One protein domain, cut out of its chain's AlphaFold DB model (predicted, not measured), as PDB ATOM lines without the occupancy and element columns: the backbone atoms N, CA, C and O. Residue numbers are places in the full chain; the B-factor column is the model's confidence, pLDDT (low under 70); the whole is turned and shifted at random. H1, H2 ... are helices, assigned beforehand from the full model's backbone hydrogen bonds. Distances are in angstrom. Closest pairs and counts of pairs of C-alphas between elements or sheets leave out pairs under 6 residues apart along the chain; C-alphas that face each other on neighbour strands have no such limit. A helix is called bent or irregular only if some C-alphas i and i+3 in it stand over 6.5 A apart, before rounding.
ATOM      1  N   ALA A 182      85.621 -68.576  77.442       85.12
ATOM      2  CA  ALA A 182      84.863 -68.780  76.205       85.12
ATOM      3  C   ALA A 182      85.368 -67.870  75.067       85.12
ATOM      4  O   ALA A 182      85.569 -68.308  73.938       85.12
ATOM      5  N   ALA A 183      85.692 -66.613  75.386       89.88
ATOM      6  CA  ALA A 183      86.164 -65.628  74.411       89.88
ATOM      7  C   ALA A 183      87.543 -65.935  73.788       89.88
ATOM      8  O   ALA A 183      87.960 -65.259  72.845       89.88
ATOM      9  N   SER A 184      88.276 -66.920  74.306       91.12
ATOM     10  CA  SER A 184      89.594 -67.290  73.786       91.12
ATOM     11  C   SER A 184      89.533 -68.059  72.458       91.12
ATOM     12  O   SER A 184      90.548 -68.130  71.771       91.12
ATOM     13  N   ASP A 185      88.366 -68.577  72.057       94.62
ATOM     14  CA  ASP A 185      88.193 -69.209  70.739       94.62
ATOM     15  C   ASP A 185      88.018 -68.185  69.612       94.62
ATOM     16  O   ASP A 185      88.401 -68.448  68.475       94.62
ATOM     17  N   LEU A 186      87.517 -66.985  69.920       95.69
ATOM     18  CA  LEU A 186      87.309 -65.910  68.942       95.69
ATOM     19  C   LEU A 186      88.577 -65.564  68.131       95.69
ATOM     20  O   LEU A 186      88.501 -65.541  66.899       95.69
ATOM     21  N   PRO A 187      89.754 -65.314  68.752       96.69
ATOM     22  CA  PRO A 187      90.972 -65.044  67.991       96.69
ATOM     23  C   PRO A 187      91.447 -66.247  67.164       96.69
ATOM     24  O   PRO A 187      91.971 -66.041  66.070       96.69
ATOM     25  N   LEU A 188      91.241 -67.481  67.642       97.56
ATOM     26  CA  LEU A 188      91.606 -68.698  66.912       97.56
ATOM     27  C   LEU A 188      90.727 -68.890  65.673       97.56
ATOM     28  O   LEU A 188      91.258 -69.124  64.592       97.56
ATOM     29  N   SER A 189      89.408 -68.727  65.799       97.81
ATOM     30  CA  SER A 189      88.465 -68.851  64.680       97.81
ATOM     31  C   SER A 189      88.720 -67.810  63.588       97.81
ATOM     32  O   SER A 189      88.705 -68.139  62.402       97.81
ATOM     33  N   LEU A 190      89.022 -66.563  63.968       98.38
ATOM     34  CA  LEU A 190      89.378 -65.526  62.999       98.38
ATOM     35  C   LEU A 190      90.713 -65.832  62.294       98.38
ATOM     36  O   LEU A 190      90.827 -65.638  61.083       98.38
ATOM     37  N   LEU A 191      91.723 -66.305  63.035       98.38
ATOM     38  CA  LEU A 191      93.018 -66.679  62.459       98.38
ATOM     39  C   LEU A 191      92.890 -67.883  61.515       98.38
ATOM     40  O   LEU A 191      93.440 -67.840  60.416       98.38
ATOM     41  N   GLU A 192      92.122 -68.906  61.896       98.56
ATOM     42  CA  GLU A 192      91.821 -70.069  61.053       98.56
ATOM     43  C   GLU A 192      91.214 -69.629  59.720       98.56
ATOM     44  O   GLU A 192      91.737 -69.972  58.660       98.56
ATOM     45  N   ALA A 193      90.155 -68.813  59.760       98.62
ATOM     46  CA  ALA A 193      89.508 -68.304  58.556       98.62
ATOM     47  C   ALA A 193      90.487 -67.523  57.667       98.62
ATOM     48  O   ALA A 193      90.495 -67.699  56.447       98.62
ATOM     49  N   ARG A 194      91.363 -66.705  58.266       98.50
ATOM     50  CA  ARG A 194      92.393 -65.964  57.526       98.50
ATOM     51  C   ARG A 194      93.363 -66.902  56.805       98.50
ATOM     52  O   ARG A 194      93.642 -66.694  55.626       98.50
ATOM     53  N   CYS A 195      93.856 -67.937  57.482       98.56
ATOM     54  CA  CYS A 195      94.774 -68.914  56.892       98.56
ATOM     55  C   CYS A 195      94.094 -69.788  55.823       98.56
ATOM     56  O   CYS A 195      94.696 -70.075  54.786       98.56
ATOM     57  N   LEU A 196      92.829 -70.168  56.026       98.56
ATOM     58  CA  LEU A 196      92.017 -70.868  55.024       98.56
ATOM     59  C   LEU A 196      91.855 -70.021  53.756       98.56
ATOM     60  O   LEU A 196      92.118 -70.500  52.654       98.56
ATOM     61  N   ALA A 197      91.507 -68.741  53.896       98.25
ATOM     62  CA  ALA A 197      91.387 -67.841  52.755       98.25
ATOM     63  C   ALA A 197      92.733 -67.663  52.024       98.25
ATOM     64  O   ALA A 197      92.790 -67.785  50.800       98.25
ATOM     65  N   ALA A 198      93.832 -67.482  52.767       97.75
ATOM     66  CA  ALA A 198      95.182 -67.353  52.207       97.75
ATOM     67  C   ALA A 198      95.665 -68.605  51.446       97.75
ATOM     68  O   ALA A 198      96.528 -68.500  50.578       97.75
ATOM     69  N   THR A 199      95.104 -69.782  51.740       98.06
ATOM     70  CA  THR A 199      95.406 -71.052  51.050       98.06
ATOM     71  C   THR A 199      94.413 -71.383  49.931       98.06
ATOM     72  O   THR A 199      94.397 -72.505  49.429       98.06
ATOM     73  N   GLY A 200      93.573 -70.425  49.520       97.69
ATOM     74  CA  GLY A 200      92.587 -70.610  48.450       97.69
ATOM     75  C   GLY A 200      91.318 -71.358  48.877       97.69
ATOM     76  O   GLY A 200      90.465 -71.643  48.040       97.69
ATOM     77  N   ARG A 201      91.139 -71.644  50.175       98.38
ATOM     78  CA  ARG A 201      89.948 -72.305  50.745       98.38
ATOM     79  C   ARG A 201      88.906 -71.273  51.193       98.38
ATOM     80  O   ARG A 201      88.381 -71.344  52.304       98.38
ATOM     81  N   ALA A 202      88.606 -70.307  50.325       98.12
ATOM     82  CA  ALA A 202      87.745 -69.158  50.629       98.12
ATOM     83  C   ALA A 202      86.344 -69.554  51.129       98.12
ATOM     84  O   ALA A 202      85.843 -68.988  52.092       98.12
ATOM     85  N   GLU A 203      85.732 -70.577  50.532       98.19
ATOM     86  CA  GLU A 203      84.396 -71.043  50.926       98.19
ATOM     87  C   GLU A 203      84.380 -71.693  52.324       98.19
ATOM     88  O   GLU A 203      83.402 -71.606  53.062       98.19
ATOM     89  N   GLU A 204      85.478 -72.322  52.735       98.38
ATOM     90  CA  GLU A 204      85.600 -72.858  54.090       98.38
ATOM     91  C   GLU A 204      85.872 -71.755  55.110       98.38
ATOM     92  O   GLU A 204      85.271 -71.758  56.183       98.38
ATOM     93  N   ALA A 205      86.710 -70.778  54.749       98.44
ATOM     94  CA  ALA A 205      86.898 -69.566  55.537       98.44
ATOM     95  C   ALA A 205      85.562 -68.845  55.770       98.44
ATOM     96  O   ALA A 205      85.262 -68.479  56.906       98.44
ATOM     97  N   ARG A 206      84.729 -68.722  54.727       98.31
ATOM     98  CA  ARG A 206      83.384 -68.136  54.801       98.31
ATOM     99  C   ARG A 206      82.516 -68.847  55.839       98.31
ATOM    100  O   ARG A 206      82.049 -68.191  56.760       98.31
ATOM    101  N   ARG A 207      82.403 -70.179  55.779       98.38
ATOM    102  CA  ARG A 207      81.640 -70.965  56.773       98.38
ATOM    103  C   ARG A 207      82.155 -70.804  58.203       98.38
ATOM    104  O   ARG A 207      81.368 -70.770  59.145       98.38
ATOM    105  N   ARG A 208      83.477 -70.708  58.392       98.00
ATOM    106  CA  ARG A 208      84.064 -70.438  59.717       98.00
ATOM    107  C   ARG A 208      83.685 -69.054  60.236       98.00
ATOM    108  O   ARG A 208      83.413 -68.911  61.425       98.00
ATOM    109  N   LEU A 209      83.665 -68.054  59.358       98.38
ATOM    110  CA  LEU A 209      83.261 -66.692  59.697       98.38
ATOM    111  C   LEU A 209      81.758 -66.600  59.975       98.38
ATOM    112  O   LEU A 209      81.389 -65.929  60.926       98.38
ATOM    113  N   GLU A 210      80.904 -67.305  59.229       98.19
ATOM    114  CA  GLU A 210      79.464 -67.398  59.522       98.19
ATOM    115  C   GLU A 210      79.214 -67.953  60.929       98.19
ATOM    116  O   GLU A 210      78.545 -67.305  61.724       98.19
ATOM    117  N   ALA A 211      79.843 -69.082  61.279       97.62
ATOM    118  CA  ALA A 211      79.720 -69.666  62.615       97.62
ATOM    119  C   ALA A 211      80.249 -68.732  63.723       97.62
ATOM    120  O   ALA A 211      79.707 -68.694  64.827       97.62
ATOM    121  N   LEU A 212      81.306 -67.961  63.437       97.44
ATOM    122  CA  LEU A 212      81.779 -66.917  64.344       97.44
ATOM    123  C   LEU A 212      80.731 -65.807  64.507       97.44
ATOM    124  O   LEU A 212      80.515 -65.358  65.626       97.44
ATOM    125  N   LEU A 213      80.086 -65.357  63.428       97.56
ATOM    126  CA  LEU A 213      79.045 -64.330  63.499       97.56
ATOM    127  C   LEU A 213      77.813 -64.813  64.264       97.56
ATOM    128  O   LEU A 213      77.298 -64.044  65.068       97.56
ATOM    129  N   ASP A 214      77.401 -66.069  64.080       96.19
ATOM    130  CA  ASP A 214      76.303 -66.677  64.843       96.19
ATOM    131  C   ASP A 214      76.605 -66.618  66.354       96.19
ATOM    132  O   ASP A 214      75.817 -66.080  67.129       96.19
ATOM    133  N   LEU A 215      77.813 -67.027  66.765       95.06
ATOM    134  CA  LEU A 215      78.275 -66.914  68.157       95.06
ATOM    135  C   LEU A 215      78.306 -65.457  68.666       95.06
ATOM    136  O   LEU A 215      78.044 -65.185  69.839       95.06
ATOM    137  N   LEU A 216      78.676 -64.506  67.804       95.44
ATOM    138  CA  LEU A 216      78.731 -63.084  68.154       95.44
ATOM    139  C   LEU A 216      77.347 -62.416  68.205       95.44
ATOM    140  O   LEU A 216      77.231 -61.342  68.804       95.44
ATOM    141  N   GLU A 217      76.331 -63.017  67.595       95.19
ATOM    142  CA  GLU A 217      74.936 -62.570  67.623       95.19
ATOM    143  C   GLU A 217      74.187 -63.120  68.840       95.19
ATOM    144  O   GLU A 217      73.342 -62.427  69.403       95.19
ATOM    145  N   GLU A 218      74.547 -64.316  69.309       93.00
ATOM    146  CA  GLU A 218      73.985 -64.887  70.531       93.00
ATOM    147  C   GLU A 218      74.281 -64.010  71.766       93.00
ATOM    148  O   GLU A 218      75.439 -63.703  72.091       93.00
ATOM    149  N   GLU A 219      73.215 -63.652  72.491       83.25
ATOM    150  CA  GLU A 219      73.253 -63.031  73.819       83.25
ATOM    151  C   GLU A 219      72.987 -64.098  74.896       83.25
ATOM    152  O   GLU A 219      71.843 -64.271  75.323       83.25
ATOM    153  N   PRO A 220      74.000 -64.871  75.330       79.06
ATOM    154  CA  PRO A 220      73.795 -65.836  76.402       79.06
ATOM    155  C   PRO A 220      73.443 -65.113  77.711       79.06
ATOM    156  O   PRO A 220      73.947 -64.021  77.975       79.06
ATOM    157  N   GLU A 221      72.631 -65.753  78.563       76.44
ATOM    158  CA  GLU A 221      72.264 -65.228  79.894       76.44
ATOM    159  C   GLU A 221      73.500 -64.862  80.733       76.44
ATOM    160  O   GLU A 221      73.501 -63.878  81.473       76.44
ATOM    161  N   GLU A 222      74.588 -65.621  80.572       80.75
ATOM    162  CA  GLU A 222      75.901 -65.303  81.118       80.75
ATOM    163  C   GLU A 222      76.819 -64.772  80.012       80.75
ATOM    164  O   GLU A 222      77.542 -65.531  79.357       80.75
ATOM    165  N   ASP A 223      76.809 -63.452  79.803       74.88
ATOM    166  CA  ASP A 223      77.638 -62.851  78.759       74.88
ATOM    167  C   ASP A 223      79.132 -62.999  79.088       74.88
ATOM    168  O   ASP A 223      79.697 -62.376  80.003       74.88
ATOM    169  N   SER A 224      79.761 -63.899  78.339       84.31
ATOM    170  CA  SER A 224      81.177 -64.238  78.437       84.31
ATOM    171  C   SER A 224      82.028 -63.490  77.408       84.31
ATOM    172  O   SER A 224      83.258 -63.502  77.520       84.31
ATOM    173  N   ILE A 225      81.393 -62.806  76.446       91.75
ATOM    174  CA  ILE A 225      82.047 -62.069  75.364       91.75
ATOM    175  C   ILE A 225      81.656 -60.594  75.468       91.75
ATOM    176  O   ILE A 225      80.555 -60.198  75.103       91.75
ATOM    177  N   GLY A 226      82.589 -59.752  75.913       90.94
ATOM    178  CA  GLY A 226      82.310 -58.322  76.079       90.94
ATOM    179  C   GLY A 226      81.999 -57.614  74.756       90.94
ATOM    180  O   GLY A 226      82.548 -57.959  73.707       90.94
ATOM    181  N   THR A 227      81.190 -56.555  74.811       92.19
ATOM    182  CA  THR A 227      80.767 -55.759  73.641       92.19
ATOM    183  C   THR A 227      81.928 -55.309  72.756       92.19
ATOM    184  O   THR A 227      81.870 -55.450  71.537       92.19
ATOM    185  N   GLY A 228      83.039 -54.855  73.343       92.12
ATOM    186  CA  GLY A 228      84.223 -54.465  72.575       92.12
ATOM    187  C   GLY A 228      84.900 -55.633  71.838       92.12
ATOM    188  O   GLY A 228      85.504 -55.427  70.784       92.12
ATOM    189  N   GLN A 229      84.802 -56.866  72.350       93.75
ATOM    190  CA  GLN A 229      85.243 -58.058  71.617       93.75
ATOM    191  C   GLN A 229      84.305 -58.336  70.442       93.75
ATOM    192  O   GLN A 229      84.800 -58.563  69.339       93.75
ATOM    193  N   ARG A 230      82.986 -58.251  70.653       95.00
ATOM    194  CA  ARG A 230      81.987 -58.469  69.597       95.00
ATOM    195  C   ARG A 230      82.160 -57.494  68.438       95.00
ATOM    196  O   ARG A 230      82.310 -57.944  67.308       95.00
ATOM    197  N   ILE A 231      82.287 -56.195  68.727       93.44
ATOM    198  CA  ILE A 231      82.572 -55.156  67.718       93.44
ATOM    199  C   ILE A 231      83.829 -55.516  66.919       93.44
ATOM    200  O   ILE A 231      83.793 -55.576  65.693       93.44
ATOM    201  N   ARG A 232      84.944 -55.801  67.609       93.75
ATOM    202  CA  ARG A 232      86.236 -56.060  66.957       93.75
ATOM    203  C   ARG A 232      86.215 -57.305  66.075       93.75
ATOM    204  O   ARG A 232      86.794 -57.286  64.991       93.75
ATOM    205  N   TYR A 233      85.651 -58.409  66.558       96.44
ATOM    206  CA  TYR A 233      85.657 -59.659  65.800       96.44
ATOM    207  C   TYR A 233      84.634 -59.639  64.663       96.44
ATOM    208  O   TYR A 233      84.952 -60.156  63.596       96.44
ATOM    209  N   ALA A 234      83.492 -58.968  64.836       96.75
ATOM    210  CA  ALA A 234      82.532 -58.748  63.760       96.75
ATOM    211  C   ALA A 234      83.111 -57.840  62.655       96.75
ATOM    212  O   ALA A 234      83.068 -58.219  61.489       96.75
ATOM    213  N   ASP A 235      83.763 -56.719  62.996       96.00
ATOM    214  CA  ASP A 235      84.446 -55.853  62.012       96.00
ATOM    215  C   ASP A 235      85.493 -56.624  61.194       96.00
ATOM    216  O   ASP A 235      85.485 -56.619  59.961       96.00
ATOM    217  N   ARG A 236      86.382 -57.351  61.884       96.69
ATOM    218  CA  ARG A 236      87.447 -58.126  61.234       96.69
ATOM    219  C   ARG A 236      86.898 -59.258  60.369       96.69
ATOM    220  O   ARG A 236      87.445 -59.503  59.294       96.69
ATOM    221  N   ALA A 237      85.836 -59.929  60.818       97.94
ATOM    222  CA  ALA A 237      85.135 -60.929  60.019       97.94
ATOM    223  C   ALA A 237      84.532 -60.296  58.758       97.94
ATOM    224  O   ALA A 237      84.734 -60.828  57.670       97.94
ATOM    225  N   GLY A 238      83.882 -59.134  58.877       96.56
ATOM    226  CA  GLY A 238      83.293 -58.407  57.750       96.56
ATOM    227  C   GLY A 238      84.311 -58.047  56.670       96.56
ATOM    228  O   GLY A 238      84.089 -58.325  55.489       96.56
ATOM    229  N   ARG A 239      85.477 -57.526  57.069       96.31
ATOM    230  CA  ARG A 239      86.585 -57.244  56.136       96.31
ATOM    231  C   ARG A 239      87.078 -58.506  55.442       96.31
ATOM    232  O   ARG A 239      87.220 -58.515  54.226       96.31
ATOM    233  N   LEU A 240      87.290 -59.590  56.189       97.69
ATOM    234  CA  LEU A 240      87.779 -60.843  55.613       97.69
ATOM    235  C   LEU A 240      86.754 -61.483  54.657       97.69
ATOM    236  O   LEU A 240      87.131 -61.994  53.600       97.69
ATOM    237  N   LEU A 241      85.460 -61.414  54.991       97.94
ATOM    238  CA  LEU A 241      84.359 -61.876  54.141       97.94
ATOM    239  C   LEU A 241      84.297 -61.103  52.821       97.94
ATOM    240  O   LEU A 241      84.126 -61.706  51.761       97.94
ATOM    241  N   ARG A 242      84.476 -59.780  52.877       96.06
ATOM    242  CA  ARG A 242      84.504 -58.927  51.689       96.06
ATOM    243  C   ARG A 242      85.752 -59.169  50.846       96.06
ATOM    244  O   ARG A 242      85.634 -59.451  49.657       96.06
ATOM    245  N   ASP A 243      86.922 -59.039  51.462       96.69
ATOM    246  CA  ASP A 243      88.183 -58.869  50.740       96.69
ATOM    247  C   ASP A 243      88.767 -60.212  50.281       96.69
ATOM    248  O   ASP A 243      89.393 -60.280  49.225       96.69
ATOM    249  N   ALA A 244      88.556 -61.288  51.049       97.50
ATOM    250  CA  ALA A 244      89.159 -62.594  50.773       97.50
ATOM    251  C   ALA A 244      88.142 -63.692  50.426       97.50
ATOM    252  O   ALA A 244      88.494 -64.642  49.730       97.50
ATOM    253  N   CYS A 245      86.892 -63.576  50.890       97.50
ATOM    254  CA  CYS A 245      85.853 -64.580  50.623       97.50
ATOM    255  C   CYS A 245      84.862 -64.166  49.525       97.50
ATOM    256  O   CYS A 245      84.025 -64.980  49.142       97.50
ATOM    257  N   ALA A 246      84.938 -62.923  49.031       96.69
ATOM    258  CA  ALA A 246      84.032 -62.368  48.025       96.69
ATOM    259  C   ALA A 246      82.536 -62.564  48.362       96.69
ATOM    260  O   ALA A 246      81.724 -62.805  47.468       96.69
ATOM    261  N   SER A 247      82.162 -62.425  49.644       96.88
ATOM    262  CA  SER A 247      80.767 -62.502  50.107       96.88
ATOM    263  C   SER A 247      80.269 -61.158  50.662       96.88
ATOM    264  O   SER A 247      80.278 -60.933  51.875       96.88
ATOM    265  N   PRO A 248      79.823 -60.224  49.795       94.44
ATOM    266  CA  PRO A 248      79.249 -58.952  50.234       94.44
ATOM    267  C   PRO A 248      78.044 -59.069  51.189       94.44
ATOM    268  O   PRO A 248      77.969 -58.251  52.109       94.44
ATOM    269  N   PRO A 249      77.104 -60.029  51.029       95.50
ATOM    270  CA  PRO A 249      75.986 -60.185  51.964       95.50
ATOM    271  C   PRO A 249      76.438 -60.538  53.384       95.50
ATOM    272  O   PRO A 249      76.000 -59.893  54.337       95.50
ATOM    273  N   ASP A 250      77.362 -61.492  53.526       96.50
ATOM    274  CA  ASP A 250      77.866 -61.918  54.837       96.50
ATOM    275  C   ASP A 250      78.724 -60.815  55.469       96.50
ATOM    276  O   ASP A 250      78.617 -60.537  56.664       96.50
ATOM    277  N   ALA A 251      79.533 -60.121  54.658       94.75
ATOM    278  CA  ALA A 251      80.290 -58.960  55.112       94.75
ATOM    279  C   ALA A 251      79.362 -57.865  55.653       94.75
ATOM    280  O   ALA A 251      79.622 -57.293  56.711       94.75
ATOM    281  N   ARG A 252      78.244 -57.602  54.964       90.56
ATOM    282  CA  ARG A 252      77.230 -56.656  55.432       90.56
ATOM    283  C   ARG A 252      76.637 -57.084  56.775       90.56
ATOM    284  O   ARG A 252      76.599 -56.253  57.675       90.56
ATOM    285  N   ARG A 253      76.238 -58.353  56.930       95.31
ATOM    286  CA  ARG A 253      75.741 -58.895  58.209       95.31
ATOM    287  C   ARG A 253      76.739 -58.648  59.344       95.31
ATOM    288  O   ARG A 253      76.347 -58.193  60.412       95.31
ATOM    289  N   ALA A 254      78.024 -58.899  59.101       95.88
ATOM    290  CA  ALA A 254      79.077 -58.681  60.087       95.88
ATOM    291  C   ALA A 254      79.194 -57.207  60.520       95.88
ATOM    292  O   ALA A 254      79.286 -56.919  61.714       95.88
ATOM    293  N   PHE A 255      79.152 -56.266  59.572       92.00
ATOM    294  CA  PHE A 255      79.201 -54.835  59.888       92.00
ATOM    295  C   PHE A 255      77.932 -54.337  60.588       92.00
ATOM    296  O   PHE A 255      78.040 -53.544  61.522       92.00
ATOM    297  N   ASP A 256      76.755 -54.824  60.190       86.38
ATOM    298  CA  ASP A 256      75.484 -54.501  60.847       86.38
ATOM    299  C   ASP A 256      75.486 -55.006  62.308       86.38
ATOM    300  O   ASP A 256      75.107 -54.274  63.226       86.38
ATOM    301  N   LEU A 257      76.022 -56.209  62.553       93.50
ATOM    302  CA  LEU A 257      76.222 -56.747  63.900       93.50
ATOM    303  C   LEU A 257      77.196 -55.883  64.719       93.50
ATOM    304  O   LEU A 257      76.905 -55.517  65.860       93.50
ATOM    305  N   ALA A 258      78.341 -55.508  64.139       91.94
ATOM    306  CA  ALA A 258      79.324 -54.651  64.801       91.94
ATOM    307  C   ALA A 258      78.741 -53.269  65.163       91.94
ATOM    308  O   ALA A 258      79.007 -52.753  66.251       91.94
ATOM    309  N   ALA A 259      77.910 -52.701  64.286       85.19
ATOM    310  CA  ALA A 259      77.173 -51.461  64.518       85.19
ATOM    311  C   ALA A 259      76.193 -51.590  65.697       85.19
ATOM    312  O   ALA A 259      76.228 -50.766  66.615       85.19
ATOM    313  N   GLY A 260      75.379 -52.649  65.739       85.88
ATOM    314  CA  GLY A 260      74.467 -52.906  66.859       85.88
ATOM    315  C   GLY A 260      75.191 -52.949  68.211       85.88
ATOM    316  O   GLY A 260      74.804 -52.262  69.162       85.88
ATOM    317  N   TRP A 261      76.316 -53.665  68.277       91.50
ATOM    318  CA  TRP A 261      77.143 -53.722  69.486       91.50
ATOM    319  C   TRP A 261      77.798 -52.383  69.842       91.50
ATOM    320  O   TRP A 261      77.938 -52.068  71.026       91.50
ATOM    321  N   ALA A 262      78.165 -51.567  68.851       86.75
ATOM    322  CA  ALA A 262      78.699 -50.228  69.083       86.75
ATOM    323  C   ALA A 262      77.671 -49.296  69.751       86.75
ATOM    324  O   ALA A 262      78.038 -48.551  70.659       86.75
ATOM    325  N   LEU A 263      76.384 -49.378  69.392       80.62
ATOM    326  CA  LEU A 263      75.324 -48.611  70.065       80.62
ATOM    327  C   LEU A 263      75.169 -49.016  71.532       80.62
ATOM    328  O   LEU A 263      75.154 -48.159  72.418       80.62
ATOM    329  N   ARG A 264      75.122 -50.325  71.810       86.44
ATOM    330  CA  ARG A 264      75.073 -50.840  73.188       86.44
ATOM    331  C   ARG A 264      76.285 -50.374  73.993       86.44
ATOM    332  O   ARG A 264      76.150 -49.951  75.140       86.44
ATOM    333  N   ARG A 265      77.460 -50.368  73.361       87.69
ATOM    334  CA  ARG A 265      78.705 -49.911  73.976       87.69
ATOM    335  C   ARG A 265      78.651 -48.446  74.416       87.69
ATOM    336  O   ARG A 265      79.207 -48.129  75.465       87.69
ATOM    337  N   VAL A 266      77.984 -47.562  73.673       81.69
ATOM    338  CA  VAL A 266      77.807 -46.154  74.082       81.69
ATOM    339  C   VAL A 266      77.053 -46.069  75.413       81.69
ATOM    340  O   VAL A 266      77.527 -45.416  76.341       81.69
ATOM    341  N   VAL A 267      75.945 -46.804  75.549       82.75
ATOM    342  CA  VAL A 267      75.147 -46.847  76.789       82.75
ATOM    343  C   VAL A 267      75.961 -47.413  77.960       82.75
ATOM    344  O   VAL A 267      75.885 -46.912  79.084       82.75
ATOM    345  N   GLU A 268      76.774 -48.442  77.716       85.56
ATOM    346  CA  GLU A 268      77.669 -49.007  78.732       85.56
ATOM    347  C   GLU A 268      78.730 -48.013  79.201       85.56
ATOM    348  O   GLU A 268      79.008 -47.935  80.399       85.56
ATOM    349  N   ILE A 269      79.328 -47.256  78.276       84.88
ATOM    350  CA  ILE A 269      80.304 -46.216  78.609       84.88
ATOM    351  C   ILE A 269      79.640 -45.160  79.489       84.88
ATOM    352  O   ILE A 269      80.179 -44.853  80.548       84.88
ATOM    353  N   GLU A 270      78.460 -44.658  79.115       78.69
ATOM    354  CA  GLU A 270      77.728 -43.666  79.914       78.69
ATOM    355  C   GLU A 270      77.402 -44.183  81.321       78.69
ATOM    356  O   GLU A 270      77.693 -43.509  82.313       78.69
ATOM    357  N   ARG A 271      76.873 -45.411  81.429       84.62
ATOM    358  CA  ARG A 271      76.605 -46.059  82.723       84.62
ATOM    359  C   ARG A 271      77.878 -46.181  83.557       84.62
ATOM    360  O   ARG A 271      77.864 -45.916  84.758       84.62
ATOM    361  N   THR A 272      78.984 -46.557  82.922       87.38
ATOM    362  CA  THR A 272      80.263 -46.717  83.614       87.38
ATOM    363  C   THR A 272      80.794 -45.382  84.102       87.38
ATOM    364  O   THR A 272      81.130 -45.291  85.277       87.38
ATOM    365  N   MET A 273      80.819 -44.351  83.250       83.94
ATOM    366  CA  MET A 273      81.223 -42.994  83.638       83.94
ATOM    367  C   MET A 273      80.429 -42.514  84.858       83.94
ATOM    368  O   MET A 273      81.014 -41.977  85.792       83.94
ATOM    369  N   ALA A 274      79.118 -42.773  84.890       82.25
ATOM    370  CA  ALA A 274      78.269 -42.407  86.022       82.25
ATOM    371  C   ALA A 274      78.575 -43.206  87.306       82.25
ATOM    372  O   ALA A 274      78.435 -42.681  88.408       82.25
ATOM    373  N   SER A 275      78.974 -44.476  87.179       84.75
ATOM    374  CA  SER A 275      79.224 -45.369  88.324       84.75
ATOM    375  C   SER A 275      80.670 -45.363  88.844       84.75
ATOM    376  O   SER A 275      80.905 -45.761  89.986       84.75
ATOM    377  N   VAL A 276      81.632 -44.893  88.041       89.00
ATOM    378  CA  VAL A 276      83.072 -44.907  88.351       89.00
ATOM    379  C   VAL A 276      83.659 -43.492  88.188       89.00
ATOM    380  O   VAL A 276      84.268 -43.185  87.161       89.00
ATOM    381  N   PRO A 277      83.509 -42.613  89.201       89.25
ATOM    382  CA  PRO A 277      84.018 -41.237  89.197       89.25
ATOM    383  C   PRO A 277      85.525 -41.108  88.946       89.25
ATOM    384  O   PRO A 277      85.993 -40.069  88.493       89.25
ATOM    385  N   GLU A 278      86.312 -42.155  89.207       87.88
ATOM    386  CA  GLU A 278      87.743 -42.204  88.887       87.88
ATOM    387  C   GLU A 278      88.014 -41.952  87.394       87.88
ATOM    388  O   GLU A 278      89.100 -41.498  87.033       87.88
ATOM    389  N   LEU A 279      87.022 -42.207  86.536       83.44
ATOM    390  CA  LEU A 279      87.086 -41.961  85.100       83.44
ATOM    391  C   LEU A 279      86.924 -40.476  84.739       83.44
ATOM    392  O   LEU A 279      87.353 -40.073  83.663       83.44
ATOM    393  N   GLU A 280      86.405 -39.635  85.640       80.56
ATOM    394  CA  GLU A 280      86.355 -38.177  85.452       80.56
ATOM    395  C   GLU A 280      87.719 -37.507  85.698       80.56
ATOM    396  O   GLU A 280      87.978 -36.406  85.207       80.56
ATOM    397  N   GLY A 281      88.622 -38.173  86.428       77.38
ATOM    398  CA  GLY A 281      89.957 -37.688  86.806       77.38
ATOM    399  C   GLY A 281      90.990 -37.686  85.672       77.38
ATOM    400  O   GLY A 281      92.172 -37.949  85.916       77.38
ATOM    401  N   ILE A 282      90.552 -37.419  84.440       74.94
ATOM    402  CA  ILE A 282      91.341 -37.559  83.215       74.94
ATOM    403  C   ILE A 282      92.564 -36.637  83.256       74.94
ATOM    404  O   ILE A 282      92.442 -35.410  83.267       74.94
ATOM    405  N   GLN A 283      93.769 -37.210  83.235       82.38
ATOM    406  CA  GLN A 283      94.995 -36.428  83.091       82.38
ATOM    407  C   GLN A 283      95.142 -35.938  81.644       82.38
ATOM    408  O   GLN A 283      94.645 -36.549  80.697       82.38
ATOM    409  N   ALA A 284      95.910 -34.870  81.420       79.44
ATOM    410  CA  ALA A 284      96.150 -34.360  80.064       79.44
ATOM    411  C   ALA A 284      96.757 -35.419  79.112       79.44
ATOM    412  O   ALA A 284      96.515 -35.394  77.906       79.44
ATOM    413  N   SER A 285      97.543 -36.365  79.637       78.81
ATOM    414  CA  SER A 285      98.065 -37.511  78.882       78.81
ATOM    415  C   SER A 285      96.994 -38.551  78.535       78.81
ATOM    416  O   SER A 285      97.063 -39.145  77.457       78.81
ATOM    417  N   ASP A 286      96.001 -38.759  79.404       81.19
ATOM    418  CA  ASP A 286      94.854 -39.634  79.142       81.19
ATOM    419  C   ASP A 286      93.980 -39.046  78.024       81.19
ATOM    420  O   ASP A 286      93.645 -39.760  77.085       81.19
ATOM    421  N   LEU A 287      93.710 -37.730  78.052       79.00
ATOM    422  CA  LEU A 287      92.956 -37.031  76.997       79.00
ATOM    423  C   LEU A 287      93.606 -37.170  75.618       79.00
ATOM    424  O   LEU A 287      92.911 -37.375  74.624       79.00
ATOM    425  N   ARG A 288      94.941 -37.080  75.545       81.75
ATOM    426  CA  ARG A 288      95.669 -37.323  74.290       81.75
ATOM    427  C   ARG A 288      95.509 -38.766  73.824       81.75
ATOM    428  O   ARG A 288      95.177 -38.986  72.671       81.75
ATOM    429  N   THR A 289      95.674 -39.728  74.733       79.25
ATOM    430  CA  THR A 289      95.509 -41.158  74.415       79.25
ATOM    431  C   THR A 289      94.100 -41.446  73.888       79.25
ATOM    432  O   THR A 289      93.946 -42.127  72.879       79.25
ATOM    433  N   LEU A 290      93.079 -40.871  74.527       78.81
ATOM    434  CA  LEU A 290      91.685 -40.949  74.100       78.81
ATOM    435  C   LEU A 290      91.447 -40.325  72.731       78.81
ATOM    436  O   LEU A 290      90.782 -40.924  71.895       78.81
ATOM    437  N   THR A 291      91.979 -39.125  72.508       77.75
ATOM    438  CA  THR A 291      91.824 -38.416  71.233       77.75
ATOM    439  C   THR A 291      92.458 -39.220  70.101       77.75
ATOM    440  O   THR A 291      91.820 -39.435  69.074       77.75
ATOM    441  N   ASP A 292      93.675 -39.729  70.311       78.88
ATOM    442  CA  ASP A 292      94.380 -40.557  69.331       78.88
ATOM    443  C   ASP A 292      93.616 -41.859  69.055       78.88
ATOM    444  O   ASP A 292      93.420 -42.227  67.898       78.88
ATOM    445  N   TYR A 293      93.151 -42.539  70.110       83.06
ATOM    446  CA  TYR A 293      92.330 -43.744  69.987       83.06
ATOM    447  C   TYR A 293      91.045 -43.468  69.215       83.06
ATOM    448  O   TYR A 293      90.715 -44.217  68.307       83.06
ATOM    449  N   ARG A 294      90.337 -42.385  69.530       80.69
ATOM    450  CA  ARG A 294      89.100 -42.000  68.854       80.69
ATOM    451  C   ARG A 294      89.335 -41.731  67.374       80.69
ATOM    452  O   ARG A 294      88.569 -42.206  66.546       80.69
ATOM    453  N   ASN A 295      90.401 -41.011  67.039       77.00
ATOM    454  CA  ASN A 295      90.748 -40.731  65.650       77.00
ATOM    455  C   ASN A 295      91.077 -42.027  64.890       77.00
ATOM    456  O   ASN A 295      90.589 -42.207  63.777       77.00
ATOM    457  N   ARG A 296      91.830 -42.957  65.502       82.81
ATOM    458  CA  ARG A 296      92.058 -44.297  64.932       82.81
ATOM    459  C   ARG A 296      90.764 -45.084  64.802       82.81
ATOM    460  O   ARG A 296      90.510 -45.638  63.746       82.81
ATOM    461  N   PHE A 297      89.925 -45.089  65.834       82.19
ATOM    462  CA  PHE A 297      88.653 -45.797  65.835       82.19
ATOM    463  C   PHE A 297      87.755 -45.306  64.700       82.19
ATOM    464  O   PHE A 297      87.244 -46.133  63.958       82.19
ATOM    465  N   ILE A 298      87.616 -43.990  64.519       78.19
ATOM    466  CA  ILE A 298      86.847 -43.400  63.416       78.19
ATOM    467  C   ILE A 298      87.450 -43.793  62.063       78.19
ATOM    468  O   ILE A 298      86.716 -44.214  61.176       78.19
ATOM    469  N   ALA A 299      88.773 -43.688  61.907       76.25
ATOM    470  CA  ALA A 299      89.444 -44.030  60.654       76.25
ATOM    471  C   ALA A 299      89.319 -45.524  60.307       76.25
ATOM    472  O   ALA A 299      89.069 -45.877  59.158       76.25
ATOM    473  N   GLU A 300      89.477 -46.402  61.296       76.75
ATOM    474  CA  GLU A 300      89.390 -47.851  61.132       76.75
ATOM    475  C   GLU A 300      87.942 -48.291  60.911       76.75
ATOM    476  O   GLU A 300      87.683 -49.091  60.020       76.75
ATOM    477  N   HIS A 301      86.983 -47.741  61.654       81.25
ATOM    478  CA  HIS A 301      85.594 -48.210  61.689       81.25
ATOM    479  C   HIS A 301      84.633 -47.293  60.922       81.25
ATOM    480  O   HIS A 301      83.433 -47.306  61.197       81.25
ATOM    481  N   ALA A 302      85.131 -46.518  59.952       78.19
ATOM    482  CA  ALA A 302      84.313 -45.625  59.127       78.19
ATOM    483  C   ALA A 302      83.094 -46.347  58.528       78.19
ATOM    484  O   ALA A 302      81.983 -45.840  58.596       78.19
ATOM    485  N   GLU A 303      83.266 -47.588  58.066       73.25
ATOM    486  CA  GLU A 303      82.170 -48.391  57.512       73.25
ATOM    487  C   GLU A 303      81.089 -48.741  58.544       73.25
ATOM    488  O   GLU A 303      79.902 -48.737  58.223       73.25
ATOM    489  N   ILE A 304      81.474 -49.018  59.793       78.69
ATOM    490  CA  ILE A 304      80.516 -49.249  60.884       78.69
ATOM    491  C   ILE A 304      79.754 -47.958  61.176       78.69
ATOM    492  O   ILE A 304      78.543 -47.990  61.369       78.69
ATOM    493  N   LEU A 305      80.453 -46.822  61.194       76.44
ATOM    494  CA  LEU A 305      79.850 -45.511  61.429       76.44
ATOM    495  C   LEU A 305      78.887 -45.118  60.301       76.44
ATOM    496  O   LEU A 305      77.792 -44.640  60.588       76.44
ATOM    497  N   ASP A 306      79.235 -45.394  59.045       71.56
ATOM    498  CA  ASP A 306      78.354 -45.188  57.892       71.56
ATOM    499  C   ASP A 306      77.105 -46.073  57.982       71.56
ATOM    500  O   ASP A 306      75.989 -45.626  57.704       71.56
ATOM    501  N   ARG A 307      77.258 -47.329  58.424       74.06
ATOM    502  CA  ARG A 307      76.122 -48.230  58.664       74.06
ATOM    503  C   ARG A 307      75.223 -47.724  59.777       74.06
ATOM    504  O   ARG A 307      74.012 -47.652  59.571       74.06
ATOM    505  N   LEU A 308      75.801 -47.308  60.900       73.69
ATOM    506  CA  LEU A 308      75.064 -46.661  61.980       73.69
ATOM    507  C   LEU A 308      74.294 -45.447  61.469       73.69
ATOM    508  O   LEU A 308      73.099 -45.347  61.717       73.69
ATOM    509  N   ALA A 309      74.937 -44.576  60.690       71.88
ATOM    510  CA  ALA A 309      74.280 -43.423  60.086       71.88
ATOM    511  C   ALA A 309      73.112 -43.836  59.173       71.88
ATOM    512  O   ALA A 309      72.053 -43.214  59.219       71.88
ATOM    513  N   SER A 310      73.261 -44.915  58.396       71.19
ATOM    514  CA  SER A 310      72.206 -45.417  57.505       71.19
ATOM    515  C   SER A 310      70.977 -45.954  58.244       71.19
ATOM    516  O   SER A 310      69.866 -45.782  57.747       71.19
ATOM    517  N   VAL A 311      71.148 -46.529  59.444       68.81
ATOM    518  CA  VAL A 311      70.024 -46.945  60.308       68.81
ATOM    519  C   VAL A 311      69.149 -45.741  60.667       68.81
ATOM    520  O   VAL A 311      67.932 -45.869  60.740       68.81
ATOM    521  N   TYR A 312      69.752 -44.558  60.795       63.97
ATOM    522  CA  TYR A 312      69.052 -43.296  61.042       63.97
ATOM    523  C   TYR A 312      68.688 -42.522  59.760       63.97
ATOM    524  O   TYR A 312      68.133 -41.435  59.851       63.97
ATOM    525  N   GLY A 313      69.002 -43.033  58.563       53.72
ATOM    526  CA  GLY A 313      68.895 -42.288  57.299       53.72
ATOM    527  C   GLY A 313      67.498 -42.232  56.664       53.72
ATOM    528  O   GLY A 313      67.324 -41.540  55.664       53.72
ATOM    529  N   GLY A 314      66.518 -42.968  57.201       52.47
ATOM    530  CA  GLY A 314      65.133 -43.011  56.699       52.47
ATOM    531  C   GLY A 314      64.087 -42.422  57.647       52.47
ATOM    532  O   GLY A 314      62.968 -42.134  57.227       52.47
ATOM    533  N   GLU A 315      64.450 -42.218  58.908       44.12
ATOM    534  CA  GLU A 315      63.673 -41.422  59.846       44.12
ATOM    535  C   GLU A 315      64.308 -40.034  59.848       44.12
ATOM    536  O   GLU A 315      65.526 -39.916  59.978       44.12
ATOM    537  N   GLU A 316      63.517 -38.967  59.690       42.69
ATOM    538  CA  GLU A 316      63.964 -37.668  60.194       42.69
ATOM    539  C   GLU A 316      64.366 -37.951  61.648       42.69
ATOM    540  O   GLU A 316      63.497 -38.406  62.403       42.69
TER     541      GLU A 316
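This is residues 182 to 316 of the 387 residues of an uncharacterized protein of Planctomycetaceae bacterium (UniProt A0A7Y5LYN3). The longest helix, H4, forms one side of a four-helix bundle and reaches past it as an arm; H5 folds back from the arm's far end without touching H4, leaving an open space between the two, and H6 then crosses H4. In the bundle H1, H2, H3 and H4 run up and down, each against the one before it, with H3 between H1 and H4; the free part of the arm is residues 269 to 281 with most of H5. The printed part has 135 residues with six named helices, H1 to H6 in that order, and no named strand; the class is all helix. The whole is only just compact, close to loose, with a radius of gyration of the C-alphas of 16.7 A, and spans 50 by 39 by 32 A.

H4 is residues 248 to 275, 40.4 A from C-alpha 248 at (79.249, -58.952, 50.234) to C-alpha 275 at (79.224, -45.369, 88.324). Before it come H3, residues 227 to 243, 24.3 A long, and H2, residues 202 to 217, 22.3 A long. H1, residues 182 to 198, is 26.2 A long and begins at C-alpha 182, at (84.863, -68.780, 76.205). H1 is neither bent nor irregular, but only just: C-alphas 182 and 185 are 6.4 A apart. After H4 come H5, residues 284 to 300, 24.2 A long, and H6, residues 302 to 311, 14.4 A long, which ends at C-alpha 311, at (70.024, -46.945, 60.308).

H4 and H3 form a helical hairpin and touch with 38 pairs of C-alphas within 8 A, the closest being those of Gly 238 and Ala 251, 4.0 A apart. They run opposite ways at a shallow tilt of 19 degrees. H3 and H2 form a second hairpin at a shallow tilt of 23 degrees, with the C-alphas of Leu 216 and Arg 230 closest at 5.8 A. H2 and H1 form a third at a shallow tilt of 21 degrees, their closest C-alphas, those of Ala 193 and Ala 205, 4.2 A apart. H1 and H3 run the same way at a shallow tilt of 11 degrees; H3 touches H1 with residues 233 to 240 alone, and the C-alphas of Leu 190 and Ala 237 are closest at 6.9 A. H2 and H4 only just touch, with 3 pairs of C-alphas within 8 A, the closest those of Leu 213 and Ala 254 at 6.6 A; residues 210 to 217 and 250 to 257 alone take part. H1 and H4 are apart. H6 touches H4 at residues 255 to 260 alone, about perpendicular at 87 degrees, with the C-alphas of Ala 259 and Ile 304 closest at 5.4 A. H5 touches no helix, and H4 and H5 are apart; H5 is close to H6 but not clearly touching, the closest C-alphas being those of Ile 298 and Leu 305 at 7.6 A. Each O i to N i+4 pair is within hydrogen-bond range in H2, H3, H5 and H6; in H1 10 of 13 are, and in H4 23 of 24.

The two C-alphas farthest apart are those of Gly 200 and Pro 277, at 51.0 A. Without the stretches that stand free, the body has 109 residues and spans 44 by 32 by 30 A. The printed part has no cut and no long link. The mean pLDDT of the printed part is 87.5, and residues 311 to 316 are under 70.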